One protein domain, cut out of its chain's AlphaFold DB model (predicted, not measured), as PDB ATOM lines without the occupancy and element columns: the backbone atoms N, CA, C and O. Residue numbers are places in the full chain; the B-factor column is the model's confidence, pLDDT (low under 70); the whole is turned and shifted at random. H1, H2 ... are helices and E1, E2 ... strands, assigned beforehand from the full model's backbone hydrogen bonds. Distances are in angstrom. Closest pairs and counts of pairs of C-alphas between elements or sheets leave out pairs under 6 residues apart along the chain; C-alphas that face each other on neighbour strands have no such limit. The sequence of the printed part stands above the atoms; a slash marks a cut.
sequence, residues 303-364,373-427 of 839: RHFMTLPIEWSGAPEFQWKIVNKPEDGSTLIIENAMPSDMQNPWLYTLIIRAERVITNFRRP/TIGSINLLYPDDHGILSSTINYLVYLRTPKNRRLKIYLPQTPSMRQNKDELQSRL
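This is residues 303 to 364 and 373 to 427 of the 839 residues of an uncharacterized protein of Toxocara canis (UniProt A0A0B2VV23). Look for a twisted wall of five strands with two helices, H2 and H3, side by side over one face, and no named helix over the other. H4 and H5 follow E5 and pack on H3 away from H2, while the short H1 sits at the end of the sheet where E2 begins. The 117 printed residues hold five named helices and five named strands, in the order E1 H1 E2 H2 E3 E4 H3 E5 H4 H5; the mixed sheet runs E1 E5 E2 E4 E3, and the class is mixed, helices and strands. The whole is compact, with a radius of gyration of the C-alphas of 13.8 A and spans of 44 by 35 by 23 A.

After residues 303 to 316, with no named element, find C-alpha 317 at (-5.831, -37.185, -33.953), where E1 begins; it runs to residue 321. H1 is residues 326 to 329, and E2, residues 331 to 337, covers 16.1 A. H2, residues 345 to 353, is 12.8 A long; E3, residues 356 to 361, is 16.6 A. Beyond the cut, E4, residues 375 to 380, is 16.8 A. H3 starts at C-alpha 384, (6.484, -29.537, -46.495), and runs 14.2 A to residue 393. E5 is residues 407 to 411, H4 residues 414 to 418, and H5 residues 420 to 426, ending at C-alpha (3.736, -45.541, -36.468).

In the sheet, E1 and E5 are parallel, with N 319 and O 408 2.9 A apart. E5 and E2 are antiparallel (N 409 and O 333, 2.8 A), as are E2 and E4 (N 334 and O 377, 2.9 A) and E4 and E3 (N 358 and O 378, 2.9 A); these N and O pairs are within hydrogen-bond range. E2, H2, E3 and E4, H3, E5 are split strand-helix-strand units, two same-way strands with another between them, each with a right-handed crossover. H3 is over E5 and E2, at a height over the sheet of 9.4 A, along the strands. H2, on the same face, making two layers, is over E4, slantwise to the strands at 35 degrees on the local plane. H2 and H3 are close but not clearly touching, the C-alphas of Leu 350 and Ser 390 being closest at 6.4 A, at a shallow tilt of 17 degrees, opposite ways. H3 touches H5, the same way at a shallow tilt of 25 degrees, closest at the C-alphas of Ile 392 and Leu 423, 5.7 A; it touches H4 at the C-alphas of Leu 388 and Met 416, 6.1 A. H1 only grazes the sheet. In H3, H4 and H5 every O i to N i+4 pair is within hydrogen-bond range; H2 has 2 of 5, and 3 of 6 O i to N i+3 pairs; H1 is too short for an O i to N i+4 pair.

The farthest C-alphas, those of Arg 303 and Pro 364, are 46.1 A apart. Residues 365 to 372 are not printed, and C-alphas 364 and 373 stand 7.3 A apart across the cut. The link from H3 to E5 is long, with 13 residues. The mean pLDDT of the printed part is 86.9; look for values under 70 at residues 303 to 305, 362 to 364 and 373.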
ATOM      1  N   ARG A 303      11.323 -52.066 -38.856       60.31
ATOM      2  CA  ARG A 303      11.305 -53.218 -37.949       60.31
ATOM      3  C   ARG A 303      11.504 -52.849 -36.470       60.31
ATOM      4  O   ARG A 303      10.978 -53.559 -35.623       60.31
ATOM      5  N   HIS A 304      12.222 -51.768 -36.152       69.56
ATOM      6  CA  HIS A 304      12.390 -51.290 -34.776       69.56
ATOM      7  C   HIS A 304      11.130 -50.584 -34.254       69.56
ATOM      8  O   HIS A 304      10.635 -50.940 -33.186       69.56
ATOM      9  N   PHE A 305      10.534 -49.669 -35.026       69.69
ATOM     10  CA  PHE A 305       9.284 -48.999 -34.632       69.69
ATOM     11  C   PHE A 305       8.124 -49.987 -34.441       69.69
ATOM     12  O   PHE A 305       7.283 -49.796 -33.565       69.69
ATOM     13  N   MET A 306       8.123 -51.096 -35.187       75.00
ATOM     14  CA  MET A 306       7.150 -52.182 -35.020       75.00
ATOM     15  C   MET A 306       7.256 -52.926 -33.677       75.00
ATOM     16  O   MET A 306       6.273 -53.549 -33.273       75.00
ATOM     17  N   THR A 307       8.399 -52.851 -32.981       80.94
ATOM     18  CA  THR A 307       8.592 -53.439 -31.637       80.94
ATOM     19  C   THR A 307       8.180 -52.518 -30.484       80.94
ATOM     20  O   THR A 307       8.103 -52.981 -29.351       80.94
ATOM     21  N   LEU A 308       7.880 -51.240 -30.749       85.69
ATOM     22  CA  LEU A 308       7.441 -50.301 -29.712       85.69
ATOM     23  C   LEU A 308       6.004 -50.607 -29.240       85.69
ATOM     24  O   LEU A 308       5.162 -50.956 -30.079       85.69
ATOM     25  N   PRO A 309       5.685 -50.445 -27.942       88.12
ATOM     26  CA  PRO A 309       4.336 -50.663 -27.419       88.12
ATOM     27  C   PRO A 309       3.323 -49.692 -28.042       88.12
ATOM     28  O   PRO A 309       3.682 -48.594 -28.472       88.12
ATOM     29  N   ILE A 310       2.052 -50.103 -28.095       90.88
ATOM     30  CA  ILE A 310       0.941 -49.294 -28.613       90.88
ATOM     31  C   ILE A 310       0.056 -48.849 -27.447       90.88
ATOM     32  O   ILE A 310      -0.508 -49.688 -26.751       90.88
ATOM     33  N   GLU A 311      -0.131 -47.541 -27.296       89.88
ATOM     34  CA  GLU A 311      -1.130 -46.947 -26.408       89.88
ATOM     35  C   GLU A 311      -1.734 -45.689 -27.044       89.88
ATOM     36  O   GLU A 311      -1.023 -44.800 -27.531       89.88
ATOM     37  N   TRP A 312      -3.066 -45.616 -27.010       90.44
ATOM     38  CA  TRP A 312      -3.867 -44.536 -27.593       90.44
ATOM     39  C   TRP A 312      -4.290 -43.453 -26.589       90.44
ATOM     40  O   TRP A 312      -4.787 -42.407 -27.010       90.44
ATOM     41  N   SER A 313      -4.080 -43.677 -25.287       91.25
ATOM     42  CA  SER A 313      -4.363 -42.711 -24.219       91.25
ATOM     43  C   SER A 313      -3.620 -41.401 -24.476       91.25
ATOM     44  O   SER A 313      -2.404 -41.396 -24.628       91.25
ATOM     45  N   GLY A 314      -4.339 -40.287 -24.605       89.06
ATOM     46  CA  GLY A 314      -3.758 -38.972 -24.886       89.06
ATOM     47  C   GLY A 314      -3.016 -38.852 -26.227       89.06
ATOM     48  O   GLY A 314      -2.299 -37.870 -26.433       89.06
ATOM     49  N   ALA A 315      -3.143 -39.831 -27.133       93.12
ATOM     50  CA  ALA A 315      -2.487 -39.824 -28.439       93.12
ATOM     51  C   ALA A 315      -3.235 -38.913 -29.438       93.12
ATOM     52  O   ALA A 315      -4.471 -38.896 -29.439       93.12
ATOM     53  N   PRO A 316      -2.530 -38.176 -30.316       94.25
ATOM     54  CA  PRO A 316      -3.152 -37.205 -31.214       94.25
ATOM     55  C   PRO A 316      -4.089 -37.811 -32.271       94.25
ATOM     56  O   PRO A 316      -4.041 -38.996 -32.606       94.25
ATOM     57  N   GLU A 317      -4.938 -36.947 -32.821       93.00
ATOM     58  CA  GLU A 317      -5.831 -37.185 -33.953       93.00
ATOM     59  C   GLU A 317      -5.274 -36.476 -35.189       93.00
ATOM     60  O   GLU A 317      -5.245 -35.249 -35.239       93.00
ATOM     61  N   PHE A 318      -4.850 -37.229 -36.205       93.38
ATOM     62  CA  PHE A 318      -4.363 -36.650 -37.458       93.38
ATOM     63  C   PHE A 318      -5.506 -36.480 -38.465       93.38
ATOM     64  O   PHE A 318      -6.216 -37.436 -38.773       93.38
ATOM     65  N   GLN A 319      -5.669 -35.267 -38.995       92.94
ATOM     66  CA  GLN A 319      -6.703 -34.908 -39.971       92.94
ATOM     67  C   GLN A 319      -6.071 -34.324 -41.243       92.94
ATOM     68  O   GLN A 319      -5.046 -33.647 -41.188       92.94
ATOM     69  N   TRP A 320      -6.671 -34.574 -42.408       91.62
ATOM     70  CA  TRP A 320      -6.082 -34.227 -43.708       91.62
ATOM     71  C   TRP A 320      -6.597 -32.892 -44.264       91.62
ATOM     72  O   TRP A 320      -7.628 -32.846 -44.936       91.62
ATOM     73  N   LYS A 321      -5.844 -31.806 -44.068       91.62
ATOM     74  CA  LYS A 321      -6.158 -30.472 -44.604       91.62
ATOM     75  C   LYS A 321      -5.936 -30.404 -46.121       91.62
ATOM     76  O   LYS A 321      -4.833 -30.649 -46.612       91.62
ATOM     77  N   ILE A 322      -6.971 -30.007 -46.865       87.44
ATOM     78  CA  ILE A 322      -6.855 -29.691 -48.296       87.44
ATOM     79  C   ILE A 322      -6.003 -28.423 -48.459       87.44
ATOM     80  O   ILE A 322      -6.242 -27.411 -47.803       87.44
ATOM     81  N   VAL A 323      -4.997 -28.493 -49.329       88.75
ATOM     82  CA  VAL A 323      -4.077 -27.388 -49.632       88.75
ATOM     83  C   VAL A 323      -4.684 -26.544 -50.753       88.75
ATOM     84  O   VAL A 323      -4.676 -26.971 -51.907       88.75
ATOM     85  N   ASN A 324      -5.226 -25.371 -50.414       85.75
ATOM     86  CA  ASN A 324      -5.847 -24.455 -51.378       85.75
ATOM     87  C   ASN A 324      -4.859 -23.374 -51.847       85.75
ATOM     88  O   ASN A 324      -4.832 -23.017 -53.023       85.75
ATOM     89  N   LYS A 325      -4.023 -22.878 -50.929       86.12
ATOM     90  CA  LYS A 325      -2.901 -21.962 -51.176       86.12
ATOM     91  C   LYS A 325      -1.556 -22.681 -50.998       86.12
ATOM     92  O   LYS A 325      -1.496 -23.644 -50.238       86.12
ATOM     93  N   PRO A 326      -0.445 -22.196 -51.588       78.62
ATOM     94  CA  PRO A 326       0.890 -22.725 -51.278       78.62
ATOM     95  C   PRO A 326       1.223 -22.628 -49.776       78.62
ATOM     96  O   PRO A 326       1.749 -23.580 -49.210       78.62
ATOM     97  N   GLU A 327       0.813 -21.536 -49.121       81.56
ATOM     98  CA  GLU A 327       0.903 -21.306 -47.665       81.56
ATOM     99  C   GLU A 327       0.223 -22.405 -46.827       81.56
ATOM    100  O   GLU A 327       0.691 -22.749 -45.740       81.56
ATOM    101  N   ASP A 328      -0.872 -23.001 -47.324       84.31
ATOM    102  CA  ASP A 328      -1.534 -24.107 -46.627       84.31
ATOM    103  C   ASP A 328      -0.652 -25.356 -46.592       84.31
ATOM    104  O   ASP A 328      -0.758 -26.136 -45.651       84.31
ATOM    105  N   GLY A 329       0.201 -25.544 -47.606       86.00
ATOM    106  CA  GLY A 329       1.108 -26.683 -47.739       86.00
ATOM    107  C   GLY A 329       2.301 -26.637 -46.785       86.00
ATOM    108  O   GLY A 329       2.882 -27.681 -46.500       86.00
ATOM    109  N   SER A 330       2.636 -25.450 -46.274       88.50
ATOM    110  CA  SER A 330       3.740 -25.211 -45.342       88.50
ATOM    111  C   SER A 330       3.286 -24.835 -43.922       88.50
ATOM    112  O   SER A 330       4.118 -24.517 -43.071       88.50
ATOM    113  N   THR A 331       1.980 -24.922 -43.639       91.00
ATOM    114  CA  THR A 331       1.397 -24.649 -42.317       91.00
ATOM    115  C   THR A 331       0.833 -25.920 -41.683       91.00
ATOM    116  O   THR A 331      -0.132 -26.502 -42.179       91.00
ATOM    117  N   LEU A 332       1.389 -26.301 -40.535       93.44
ATOM    118  CA  LEU A 332       0.869 -27.324 -39.630       93.44
ATOM    119  C   LEU A 332      -0.020 -26.650 -38.569       93.44
ATOM    120  O   LEU A 332       0.409 -25.688 -37.937       93.44
ATOM    121  N   ILE A 333      -1.240 -27.148 -38.358       93.69
ATOM    122  CA  ILE A 333      -2.174 -26.618 -37.347       93.69
ATOM    123  C   ILE A 333      -2.402 -27.686 -36.276       93.69
ATOM    124  O   ILE A 333      -2.673 -28.841 -36.603       93.69
ATOM    125  N   ILE A 334      -2.300 -27.293 -35.007       95.38
ATOM    126  CA  ILE A 334      -2.516 -28.150 -33.840       95.38
ATOM    127  C   ILE A 334      -3.602 -27.500 -32.978       95.38
ATOM    128  O   ILE A 334      -3.351 -26.486 -32.338       95.38
ATOM    129  N   GLU A 335      -4.804 -28.068 -32.964       93.25
ATOM    130  CA  GLU A 335      -5.915 -27.648 -32.100       93.25
ATOM    131  C   GLU A 335      -6.052 -28.555 -30.864       93.25
ATOM    132  O   GLU A 335      -5.436 -29.619 -30.769       93.25
ATOM    133  N   ASN A 336      -6.904 -28.135 -29.923       91.12
ATOM    134  CA  ASN A 336      -7.095 -28.755 -28.608       91.12
ATOM    135  C   ASN A 336      -5.821 -28.742 -27.734       91.12
ATOM    136  O   ASN A 336      -5.643 -29.595 -26.863       91.12
ATOM    137  N   ALA A 337      -4.922 -27.786 -27.987       90.44
ATOM    138  CA  ALA A 337      -3.656 -27.624 -27.282       90.44
ATOM    139  C   ALA A 337      -3.810 -26.728 -26.047       90.44
ATOM    140  O   ALA A 337      -4.608 -25.795 -26.048       90.44
ATOM    141  N   MET A 338      -3.000 -26.978 -25.022       87.56
ATOM    142  CA  MET A 338      -2.845 -26.141 -23.829       87.56
ATOM    143  C   MET A 338      -1.459 -25.467 -23.846       87.56
ATOM    144  O   MET A 338      -0.515 -26.054 -24.381       87.56
ATOM    145  N   PRO A 339      -1.260 -24.296 -23.205       84.31
ATOM    146  CA  PRO A 339       0.060 -23.658 -23.114       84.31
ATOM    147  C   PRO A 339       1.145 -24.541 -22.469       84.31
ATOM    148  O   PRO A 339       2.333 -24.366 -22.736       84.31
ATOM    149  N   SER A 340       0.752 -25.519 -21.643       85.75
ATOM    150  CA  SER A 340       1.649 -26.532 -21.073       85.75
ATOM    151  C   SER A 340       2.226 -27.489 -22.119       85.75
ATOM    152  O   SER A 340       3.376 -27.897 -21.983       85.75
ATOM    153  N   ASP A 341       1.473 -27.826 -23.174       89.69
ATOM    154  CA  ASP A 341       1.893 -28.811 -24.183       89.69
ATOM    155  C   ASP A 341       3.127 -28.345 -24.956       89.69
ATOM    156  O   ASP A 341       3.898 -29.164 -25.450       89.69
ATOM    157  N   MET A 342       3.360 -27.030 -25.010       87.81
ATOM    158  CA  MET A 342       4.561 -26.438 -25.603       87.81
ATOM    159  C   MET A 342       5.859 -26.913 -24.931       87.81
ATOM    160  O   MET A 342       6.915 -26.785 -25.535       87.81
ATOM    161  N   GLN A 343       5.793 -27.464 -23.713       88.44
ATOM    162  CA  GLN A 343       6.930 -28.030 -22.976       88.44
ATOM    163  C   GLN A 343       7.097 -29.549 -23.195       88.44
ATOM    164  O   GLN A 343       8.066 -30.130 -22.717       88.44
ATOM    165  N   ASN A 344       6.182 -30.210 -23.916       91.62
ATOM    166  CA  ASN A 344       6.293 -31.636 -24.225       91.62
ATOM    167  C   ASN A 344       7.510 -31.890 -25.146       91.62
ATOM    168  O   ASN A 344       7.594 -31.230 -26.186       91.62
ATOM    169  N   PRO A 345       8.410 -32.855 -24.856       91.25
ATOM    170  CA  PRO A 345       9.628 -33.067 -25.650       91.25
ATOM    171  C   PRO A 345       9.402 -33.303 -27.144       91.25
ATOM    172  O   PRO A 345      10.163 -32.812 -27.988       91.25
ATOM    173  N   TRP A 346       8.317 -33.996 -27.488       91.75
ATOM    174  CA  TRP A 346       7.955 -34.260 -28.874       91.75
ATOM    175  C   TRP A 346       7.434 -33.004 -29.583       91.75
ATOM    176  O   TRP A 346       7.718 -32.828 -30.763       91.75
ATOM    177  N   LEU A 347       6.739 -32.096 -28.885       92.75
ATOM    178  CA  LEU A 347       6.226 -30.855 -29.480       92.75
ATOM    179  C   LEU A 347       7.254 -29.712 -29.490       92.75
ATOM    180  O   LEU A 347       7.363 -28.999 -30.487       92.75
ATOM    181  N   TYR A 348       8.044 -29.550 -28.428       91.88
ATOM    182  CA  TYR A 348       9.072 -28.504 -28.310       91.88
ATOM    183  C   TYR A 348      10.087 -28.565 -29.464       91.88
ATOM    184  O   TYR A 348      10.435 -27.547 -30.070       91.88
ATOM    185  N   THR A 349      10.458 -29.789 -29.855       87.69
ATOM    186  CA  THR A 349      11.300 -30.093 -31.022       87.69
ATOM    187  C   THR A 349      10.754 -29.505 -32.334       87.69
ATOM    188  O   THR A 349      11.539 -29.067 -33.180       87.69
ATOM    189  N   LEU A 350       9.428 -29.466 -32.520       89.94
ATOM    190  CA  LEU A 350       8.793 -28.810 -33.669       89.94
ATOM    191  C   LEU A 350       8.791 -27.293 -33.529       89.94
ATOM    192  O   LEU A 350       9.094 -26.585 -34.484       89.94
ATOM    193  N   ILE A 351       8.445 -26.793 -32.345       90.38
ATOM    194  CA  ILE A 351       8.287 -25.362 -32.075       90.38
ATOM    195  C   ILE A 351       9.602 -24.599 -32.322       90.38
ATOM    196  O   ILE A 351       9.576 -23.527 -32.924       90.38
ATOM    197  N   ILE A 352      10.753 -25.173 -31.949       87.81
ATOM    198  CA  ILE A 352      12.080 -24.607 -32.264       87.81
ATOM    199  C   ILE A 352      12.382 -24.641 -33.772       87.81
ATOM    200  O   ILE A 352      13.038 -23.740 -34.293       87.81
ATOM    201  N   ARG A 353      11.922 -25.675 -34.489       84.94
ATOM    202  CA  ARG A 353      12.188 -25.871 -35.927       84.94
ATOM    203  C   ARG A 353      11.235 -25.114 -36.854       84.94
ATOM    204  O   ARG A 353      11.548 -24.980 -38.037       84.94
ATOM    205  N   ALA A 354      10.107 -24.633 -36.340       88.31
ATOM    206  CA  ALA A 354       9.163 -23.811 -37.076       88.31
ATOM    207  C   ALA A 354       9.739 -22.407 -37.325       88.31
ATOM    208  O   ALA A 354      10.183 -21.711 -36.406       88.31
ATOM    209  N   GLU A 355       9.683 -21.962 -38.577       86.31
ATOM    210  CA  GLU A 355      10.113 -20.626 -38.992       86.31
ATOM    211  C   GLU A 355       9.264 -19.551 -38.308       86.31
ATOM    212  O   GLU A 355       9.797 -18.574 -37.782       86.31
ATOM    213  N   ARG A 356       7.952 -19.783 -38.187       84.19
ATOM    214  CA  ARG A 356       7.028 -18.927 -37.435       84.19
ATOM    215  C   ARG A 356       6.040 -19.768 -36.630       84.19
ATOM    216  O   ARG A 356       5.516 -20.768 -37.111       84.19
ATOM    217  N   VAL A 357       5.773 -19.321 -35.407       87.94
ATOM    218  CA  VAL A 357       4.822 -19.927 -34.467       87.94
ATOM    219  C   VAL A 357       3.739 -18.895 -34.165       87.94
ATOM    220  O   VAL A 357       4.052 -17.737 -33.890       87.94
ATOM    221  N   ILE A 358       2.471 -19.298 -34.230       87.31
ATOM    222  CA  ILE A 358       1.317 -18.455 -33.893       87.31
ATOM    223  C   ILE A 358       0.445 -19.227 -32.903       87.31
ATOM    224  O   ILE A 358      -0.070 -20.293 -33.230       87.31
ATOM    225  N   THR A 359       0.285 -18.694 -31.696       87.31
ATOM    226  CA  THR A 359      -0.508 -19.285 -30.607       87.31
ATOM    227  C   THR A 359      -1.823 -18.535 -30.427       87.31
ATOM    228  O   THR A 359      -1.814 -17.307 -30.365       87.31
ATOM    229  N   ASN A 360      -2.934 -19.254 -30.286       85.38
ATOM    230  CA  ASN A 360      -4.255 -18.691 -30.013       85.38
ATOM    231  C   ASN A 360      -4.941 -19.498 -28.901       85.38
ATOM    232  O   ASN A 360      -5.586 -20.510 -29.174       85.38
ATOM    233  N   PHE A 361      -4.782 -19.053 -27.655       83.50
ATOM    234  CA  PHE A 361      -5.439 -19.619 -26.474       83.50
ATOM    235  C   PHE A 361      -6.457 -18.605 -25.937       83.50
ATOM    236  O   PHE A 361      -6.150 -17.417 -25.816       83.50
ATOM    237  N   ARG A 362      -7.684 -19.045 -25.640       67.25
ATOM    238  CA  ARG A 362      -8.766 -18.150 -25.190       67.25
ATOM    239  C   ARG A 362      -8.715 -17.945 -23.670       67.25
ATOM    240  O   ARG A 362      -8.475 -18.904 -22.941       67.25
ATOM    241  N   ARG A 363      -8.996 -16.723 -23.186       54.56
ATOM    242  CA  ARG A 363      -9.406 -16.497 -21.779       54.56
ATOM    243  C   ARG A 363     -10.813 -17.104 -21.635       54.56
ATOM    244  O   ARG A 363     -11.656 -16.777 -22.478       54.56
ATOM    245  N   PRO A 364     -11.114 -17.941 -20.629       55.31
ATOM    246  CA  PRO A 364     -12.486 -18.023 -20.150       55.31
ATOM    247  C   PRO A 364     -12.893 -16.626 -19.647       55.31
ATOM    248  O   PRO A 364     -12.119 -15.956 -18.963       55.31
ATOM    249  N   THR A 373      -6.897 -23.512 -20.517       69.00
ATOM    250  CA  THR A 373      -6.959 -22.533 -21.625       69.00
ATOM    251  C   THR A 373      -6.683 -23.173 -22.989       69.00
ATOM    252  O   THR A 373      -5.665 -22.934 -23.637       69.00
ATOM    253  N   ILE A 374      -7.610 -24.023 -23.425       82.12
ATOM    254  CA  ILE A 374      -7.540 -24.773 -24.672       82.12
ATOM    255  C   ILE A 374      -7.592 -23.818 -25.875       82.12
ATOM    256  O   ILE A 374      -8.371 -22.862 -25.933       82.12
ATOM    257  N   GLY A 375      -6.742 -24.096 -26.860       87.19
ATOM    258  CA  GLY A 375      -6.564 -23.270 -28.044       87.19
ATOM    259  C   GLY A 375      -5.871 -24.004 -29.186       87.19
ATOM    260  O   GLY A 375      -5.959 -25.232 -29.311       87.19
ATOM    261  N   SER A 376      -5.186 -23.235 -30.030       90.88
ATOM    262  CA  SER A 376      -4.436 -23.749 -31.173       90.88
ATOM    263  C   SER A 376      -3.030 -23.165 -31.307       90.88
ATOM    264  O   SER A 376      -2.734 -22.044 -30.885       90.88
ATOM    265  N   ILE A 377      -2.150 -23.962 -31.912       93.69
ATOM    266  CA  ILE A 377      -0.773 -23.619 -32.254       93.69
ATOM    267  C   ILE A 377      -0.599 -23.870 -33.754       93.69
ATOM    268  O   ILE A 377      -0.680 -25.009 -34.217       93.69
ATOM    269  N   ASN A 378      -0.331 -22.810 -34.511       92.62
ATOM    270  CA  ASN A 378      -0.007 -22.890 -35.931       92.62
ATOM    271  C   ASN A 378       1.512 -22.782 -36.095       92.62
ATOM    272  O   ASN A 378       2.125 -21.810 -35.644       92.62
ATOM    273  N   LEU A 379       2.110 -23.778 -36.743       93.38
ATOM    274  CA  LEU A 379       3.543 -23.898 -36.986       93.38
ATOM    275  C   LEU A 379       3.802 -23.802 -38.491       93.38
ATOM    276  O   LEU A 379       3.381 -24.668 -39.259       93.38
ATOM    277  N   LEU A 380       4.482 -22.738 -38.910       90.75
ATOM    278  CA  LEU A 380       4.844 -22.491 -40.300       90.75
ATOM    279  C   LEU A 380       6.287 -22.948 -40.538       90.75
ATOM    280  O   LEU A 380       7.180 -22.658 -39.739       90.75
ATOM    281  N   TYR A 381       6.503 -23.645 -41.648       90.00
ATOM    282  CA  TYR A 381       7.788 -24.199 -42.071       90.00
ATOM    283  C   TYR A 381       8.209 -23.633 -43.439       90.00
ATOM    284  O   TYR A 381       7.349 -23.197 -44.204       90.00
ATOM    285  N   PRO A 382       9.504 -23.695 -43.800       86.00
ATOM    286  CA  PRO A 382       9.967 -23.318 -45.138       86.00
ATOM    287  C   PRO A 382       9.634 -24.370 -46.211       86.00
ATOM    288  O   PRO A 382       9.603 -24.055 -47.399       86.00
ATOM    289  N   ASP A 383       9.428 -25.634 -45.819       83.31
ATOM    290  CA  ASP A 383       9.151 -26.762 -46.710       83.31
ATOM    291  C   ASP A 383       8.167 -27.774 -46.087       83.31
ATOM    292  O   ASP A 383       8.088 -27.946 -44.868       83.31
ATOM    293  N   ASP A 384       7.406 -28.479 -46.932       84.44
ATOM    294  CA  ASP A 384       6.484 -29.537 -46.495       84.44
ATOM    295  C   ASP A 384       7.233 -30.781 -45.991       84.44
ATOM    296  O   ASP A 384       6.756 -31.488 -45.105       84.44
ATOM    297  N   HIS A 385       8.454 -31.009 -46.486       83.69
ATOM    298  CA  HIS A 385       9.397 -31.978 -45.931       83.69
ATOM    299  C   HIS A 385       9.717 -31.721 -44.447       83.69
ATOM    300  O   HIS A 385       9.901 -32.685 -43.697       83.69
ATOM    301  N   GLY A 386       9.745 -30.459 -44.000       82.38
ATOM    302  CA  GLY A 386       9.868 -30.089 -42.592       82.38
ATOM    303  C   GLY A 386       8.696 -30.602 -41.755       82.38
ATOM    304  O   GLY A 386       8.918 -31.223 -40.713       82.38
ATOM    305  N   ILE A 387       7.462 -30.442 -42.247       88.38
ATOM    306  CA  ILE A 387       6.244 -30.970 -41.608       88.38
ATOM    307  C   ILE A 387       6.240 -32.502 -41.623       88.38
ATOM    308  O   ILE A 387       6.007 -33.117 -40.584       88.38
ATOM    309  N   LEU A 388       6.543 -33.125 -42.765       86.25
ATOM    310  CA  LEU A 388       6.587 -34.582 -42.934       86.25
ATOM    311  C   LEU A 388       7.534 -35.244 -41.928       86.25
ATOM    312  O   LEU A 388       7.114 -36.092 -41.140       86.25
ATOM    313  N   SER A 389       8.797 -34.806 -41.924       83.88
ATOM    314  CA  SER A 389       9.826 -35.317 -41.015       83.88
ATOM    315  C   SER A 389       9.428 -35.110 -39.554       83.88
ATOM    316  O   SER A 389       9.561 -36.018 -38.735       83.88
ATOM    317  N   SER A 390       8.878 -33.939 -39.231       83.94
ATOM    318  CA  SER A 390       8.440 -33.616 -37.874       83.94
ATOM    319  C   SER A 390       7.243 -34.447 -37.406       83.94
ATOM    320  O   SER A 390       7.141 -34.801 -36.231       83.94
ATOM    321  N   THR A 391       6.343 -34.793 -38.326       87.88
ATOM    322  CA  THR A 391       5.164 -35.611 -38.032       87.88
ATOM    323  C   THR A 391       5.574 -37.049 -37.729       87.88
ATOM    324  O   THR A 391       5.242 -37.574 -36.669       87.88
ATOM    325  N   ILE A 392       6.340 -37.659 -38.639       85.88
ATOM    326  CA  ILE A 392       6.722 -39.077 -38.592       85.88
ATOM    327  C   ILE A 392       7.728 -39.384 -37.471       85.88
ATOM    328  O   ILE A 392       7.702 -40.485 -36.920       85.88
ATOM    329  N   ASN A 393       8.598 -38.432 -37.113       83.88
ATOM    330  CA  ASN A 393       9.633 -38.653 -36.099       83.88
ATOM    331  C   ASN A 393       9.253 -38.185 -34.687       83.88
ATOM    332  O   ASN A 393       9.888 -38.645 -33.740       83.88
ATOM    333  N   TYR A 394       8.251 -37.308 -34.523       88.19
ATOM    334  CA  TYR A 394       7.919 -36.720 -33.214       88.19
ATOM    335  C   TYR A 394       6.424 -36.758 -32.885       88.19
ATOM    336  O   TYR A 394       6.049 -37.306 -31.851       88.19
ATOM    337  N   LEU A 395       5.549 -36.223 -33.749       91.19
ATOM    338  CA  LEU A 395       4.126 -36.069 -33.404       91.19
ATOM    339  C   LEU A 395       3.412 -37.400 -33.140       91.19
ATOM    340  O   LEU A 395       2.493 -37.433 -32.330       91.19
ATOM    341  N   VAL A 396       3.831 -38.504 -33.766       90.69
ATOM    342  CA  VAL A 396       3.261 -39.839 -33.491       90.69
ATOM    343  C   VAL A 396       3.523 -40.340 -32.058       90.69
ATOM    344  O   VAL A 396       2.699 -41.069 -31.500       90.69
ATOM    345  N   TYR A 397       4.621 -39.904 -31.431       90.62
ATOM    346  CA  TYR A 397       5.014 -40.274 -30.063       90.62
ATOM    347  C   TYR A 397       4.475 -39.308 -28.998       90.62
ATOM    348  O   TYR A 397       4.539 -39.602 -27.808       90.62
ATOM    349  N   LEU A 398       3.895 -38.175 -29.411       92.25
ATOM    350  CA  LEU A 398       3.291 -37.198 -28.511       92.25
ATOM    351  C   LEU A 398       2.140 -37.824 -27.710       92.25
ATOM    352  O   LEU A 398       1.283 -38.519 -28.259       92.25
ATOM    353  N   ARG A 399       2.110 -37.549 -26.405       91.62
ATOM    354  CA  ARG A 399       1.035 -37.917 -25.472       91.62
ATOM    355  C   ARG A 399       0.715 -36.714 -24.590       91.62
ATOM    356  O   ARG A 399       1.638 -36.000 -24.198       91.62
ATOM    357  N   THR A 400      -0.564 -36.470 -24.296       89.81
ATOM    358  CA  THR A 400      -0.991 -35.392 -23.378       89.81
ATOM    359  C   THR A 400      -1.731 -35.949 -22.153       89.81
ATOM    360  O   THR A 400      -2.339 -37.019 -22.244       89.81
ATOM    361  N   PRO A 401      -1.676 -35.266 -20.991       85.88
ATOM    362  CA  PRO A 401      -2.308 -35.743 -19.762       85.88
ATOM    363  C   PRO A 401      -3.844 -35.733 -19.845       85.88
ATOM    364  O   PRO A 401      -4.442 -35.153 -20.752       85.88
ATOM    365  N   LYS A 402      -4.496 -36.369 -18.861       84.56
ATOM    366  CA  LYS A 402      -5.967 -36.485 -18.752       84.56
ATOM    367  C   LYS A 402      -6.648 -37.137 -19.983       84.56
ATOM    368  O   LYS A 402      -7.824 -36.894 -20.221       84.56
ATOM    369  N   ASN A 403      -5.924 -37.936 -20.780       83.50
ATOM    370  CA  ASN A 403      -6.401 -38.533 -22.043       83.50
ATOM    371  C   ASN A 403      -6.910 -37.501 -23.088       83.50
ATOM    372  O   ASN A 403      -7.697 -37.823 -23.979       83.50
ATOM    373  N   ARG A 404      -6.459 -36.240 -23.017       90.19
ATOM    374  CA  ARG A 404      -6.802 -35.221 -24.022       90.19
ATOM    375  C   ARG A 404      -6.052 -35.495 -25.331       90.19
ATOM    376  O   ARG A 404      -4.879 -35.866 -25.328       90.19
ATOM    377  N   ARG A 405      -6.720 -35.292 -26.470       90.88
ATOM    378  CA  ARG A 405      -6.175 -35.581 -27.807       90.88
ATOM    379  C   ARG A 405      -5.993 -34.299 -28.614       90.88
ATOM    380  O   ARG A 405      -6.973 -33.595 -28.866       90.88
ATOM    381  N   LEU A 406      -4.761 -33.995 -29.028       93.62
ATOM    382  CA  LEU A 406      -4.491 -32.884 -29.952       93.62
ATOM    383  C   LEU A 406      -5.045 -33.211 -31.340       93.62
ATOM    384  O   LEU A 406      -4.844 -34.326 -31.822       93.62
ATOM    385  N   LYS A 407      -5.670 -32.240 -32.005       94.62
ATOM    386  CA  LYS A 407      -6.133 -32.375 -33.394       94.62
ATOM    387  C   LYS A 407      -5.107 -31.749 -34.326       94.62
ATOM    388  O   LYS A 407      -4.919 -30.537 -34.329       94.62
ATOM    389  N   ILE A 408      -4.413 -32.588 -35.083       95.38
ATOM    390  CA  ILE A 408      -3.258 -32.218 -35.896       95.38
ATOM    391  C   ILE A 408      -3.656 -32.254 -37.370       95.38
ATOM    392  O   ILE A 408      -3.840 -33.319 -37.960       95.38
ATOM    393  N   TYR A 409      -3.773 -31.078 -37.979       94.50
ATOM    394  CA  TYR A 409      -4.167 -30.922 -39.374       94.50
ATOM    395  C   TYR A 409      -2.932 -30.928 -40.276       94.50
ATOM    396  O   TYR A 409      -2.165 -29.964 -40.328       94.50
ATOM    397  N   LEU A 410      -2.758 -32.032 -40.998       92.88
ATOM    398  CA  LEU A 410      -1.659 -32.280 -41.923       92.88
ATOM    399  C   LEU A 410      -2.029 -31.831 -43.345       92.88
ATOM    400  O   LEU A 410      -3.078 -32.245 -43.850       92.88
ATOM    401  N   PRO A 411      -1.189 -31.042 -44.038       92.44
ATOM    402  CA  PRO A 411      -1.459 -30.643 -45.416       92.44
ATOM    403  C   PRO A 411      -1.348 -31.822 -46.394       92.44
ATOM    404  O   PRO A 411      -0.380 -32.579 -46.376       92.44
ATOM    405  N   GLN A 412      -2.308 -31.959 -47.313       90.69
ATOM    406  CA  GLN A 412      -2.343 -33.011 -48.347       90.69
ATOM    407  C   GLN A 412      -1.334 -32.801 -49.508       90.69
ATOM    408  O   GLN A 412      -1.660 -32.953 -50.696       90.69
ATOM    409  N   THR A 413      -0.079 -32.465 -49.201       89.12
ATOM    410  CA  THR A 413       0.984 -32.311 -50.212       89.12
ATOM    411  C   THR A 413       1.303 -33.647 -50.910       89.12
ATOM    412  O   THR A 413       0.874 -34.713 -50.447       89.12
ATOM    413  N   PRO A 414       2.023 -33.649 -52.050       86.81
ATOM    414  CA  PRO A 414       2.483 -34.890 -52.675       86.81
ATOM    415  C   PRO A 414       3.376 -35.716 -51.736       86.81
ATOM    416  O   PRO A 414       3.173 -36.922 -51.616       86.81
ATOM    417  N   SER A 415       4.298 -35.062 -51.023       84.94
ATOM    418  CA  SER A 415       5.238 -35.683 -50.081       84.94
ATOM    419  C   SER A 415       4.517 -36.340 -48.902       84.94
ATOM    420  O   SER A 415       4.830 -37.470 -48.531       84.94
ATOM    421  N   MET A 416       3.503 -35.669 -48.345       86.69
ATOM    422  CA  MET A 416       2.680 -36.218 -47.263       86.69
ATOM    423  C   MET A 416       1.832 -37.411 -47.721       86.69
ATOM    424  O   MET A 416       1.688 -38.384 -46.985       86.69
ATOM    425  N   ARG A 417       1.300 -37.380 -48.951       86.56
ATOM    426  CA  ARG A 417       0.508 -38.492 -49.506       86.56
ATOM    427  C   ARG A 417       1.344 -39.721 -49.857       86.56
ATOM    428  O   ARG A 417       0.844 -40.829 -49.704       86.56
ATOM    429  N   GLN A 418       2.592 -39.547 -50.293       87.75
ATOM    430  CA  GLN A 418       3.504 -40.662 -50.591       87.75
ATOM    431  C   GLN A 418       3.891 -41.466 -49.342       87.75
ATOM    432  O   GLN A 418       4.058 -42.675 -49.435       87.75
ATOM    433  N   ASN A 419       3.982 -40.812 -48.180       85.19
ATOM    434  CA  ASN A 419       4.424 -41.426 -46.922       85.19
ATOM    435  C   ASN A 419       3.264 -41.612 -45.921       85.19
ATOM    436  O   ASN A 419       3.476 -41.759 -44.717       85.19
ATOM    437  N   LYS A 420       2.017 -41.623 -46.419       88.31
ATOM    438  CA  LYS A 420       0.805 -41.874 -45.622       88.31
ATOM    439  C   LYS A 420       0.893 -43.203 -44.872       88.31
ATOM    440  O   LYS A 420       0.523 -43.265 -43.704       88.31
ATOM    441  N   ASP A 421       1.376 -44.246 -45.538       86.69
ATOM    442  CA  ASP A 421       1.359 -45.601 -44.989       86.69
ATOM    443  C   ASP A 421       2.469 -45.787 -43.932       86.69
ATOM    444  O   ASP A 421       2.235 -46.417 -42.901       86.69
ATOM    445  N   GLU A 422       3.630 -45.132 -44.105       85.44
ATOM    446  CA  GLU A 422       4.671 -45.008 -43.065       85.44
ATOM    447  C   GLU A 422       4.107 -44.305 -41.823       85.44
ATOM    448  O   GLU A 422       4.196 -44.845 -40.718       85.44
ATOM    449  N   LEU A 423       3.454 -43.148 -42.003       86.38
ATOM    450  CA  LEU A 423       2.797 -42.416 -40.919       86.38
ATOM    451  C   LEU A 423       1.772 -43.294 -40.186       86.38
ATOM    452  O   LEU A 423       1.835 -43.399 -38.962       86.38
ATOM    453  N   GLN A 424       0.865 -43.953 -40.918       86.88
ATOM    454  CA  GLN A 424      -0.153 -44.834 -40.333       86.88
ATOM    455  C   GLN A 424       0.466 -45.991 -39.538       86.88
ATOM    456  O   GLN A 424      -0.035 -46.319 -38.465       86.88
ATOM    457  N   SER A 425       1.580 -46.561 -40.008       86.00
ATOM    458  CA  SER A 425       2.260 -47.680 -39.341       86.00
ATOM    459  C   SER A 425       2.865 -47.340 -37.967       86.00
ATOM    460  O   SER A 425       3.061 -48.234 -37.138       86.00
ATOM    461  N   ARG A 426       3.137 -46.050 -37.714       86.69
ATOM    462  CA  ARG A 426       3.736 -45.541 -36.468       86.69
ATOM    463  C   ARG A 426       2.720 -44.891 -35.518       86.69
ATOM    464  O   ARG A 426       3.093 -44.524 -34.405       86.69
ATOM    465  N   LEU A 427       1.444 -44.776 -35.904       88.88
ATOM    466  CA  LEU A 427       0.391 -44.256 -35.022       88.88
ATOM    467  C   LEU A 427       0.210 -45.133 -33.773       88.88
ATOM    468  O   LEU A 427       0.361 -46.351 -33.821       88.88
TER     469      LEU A 427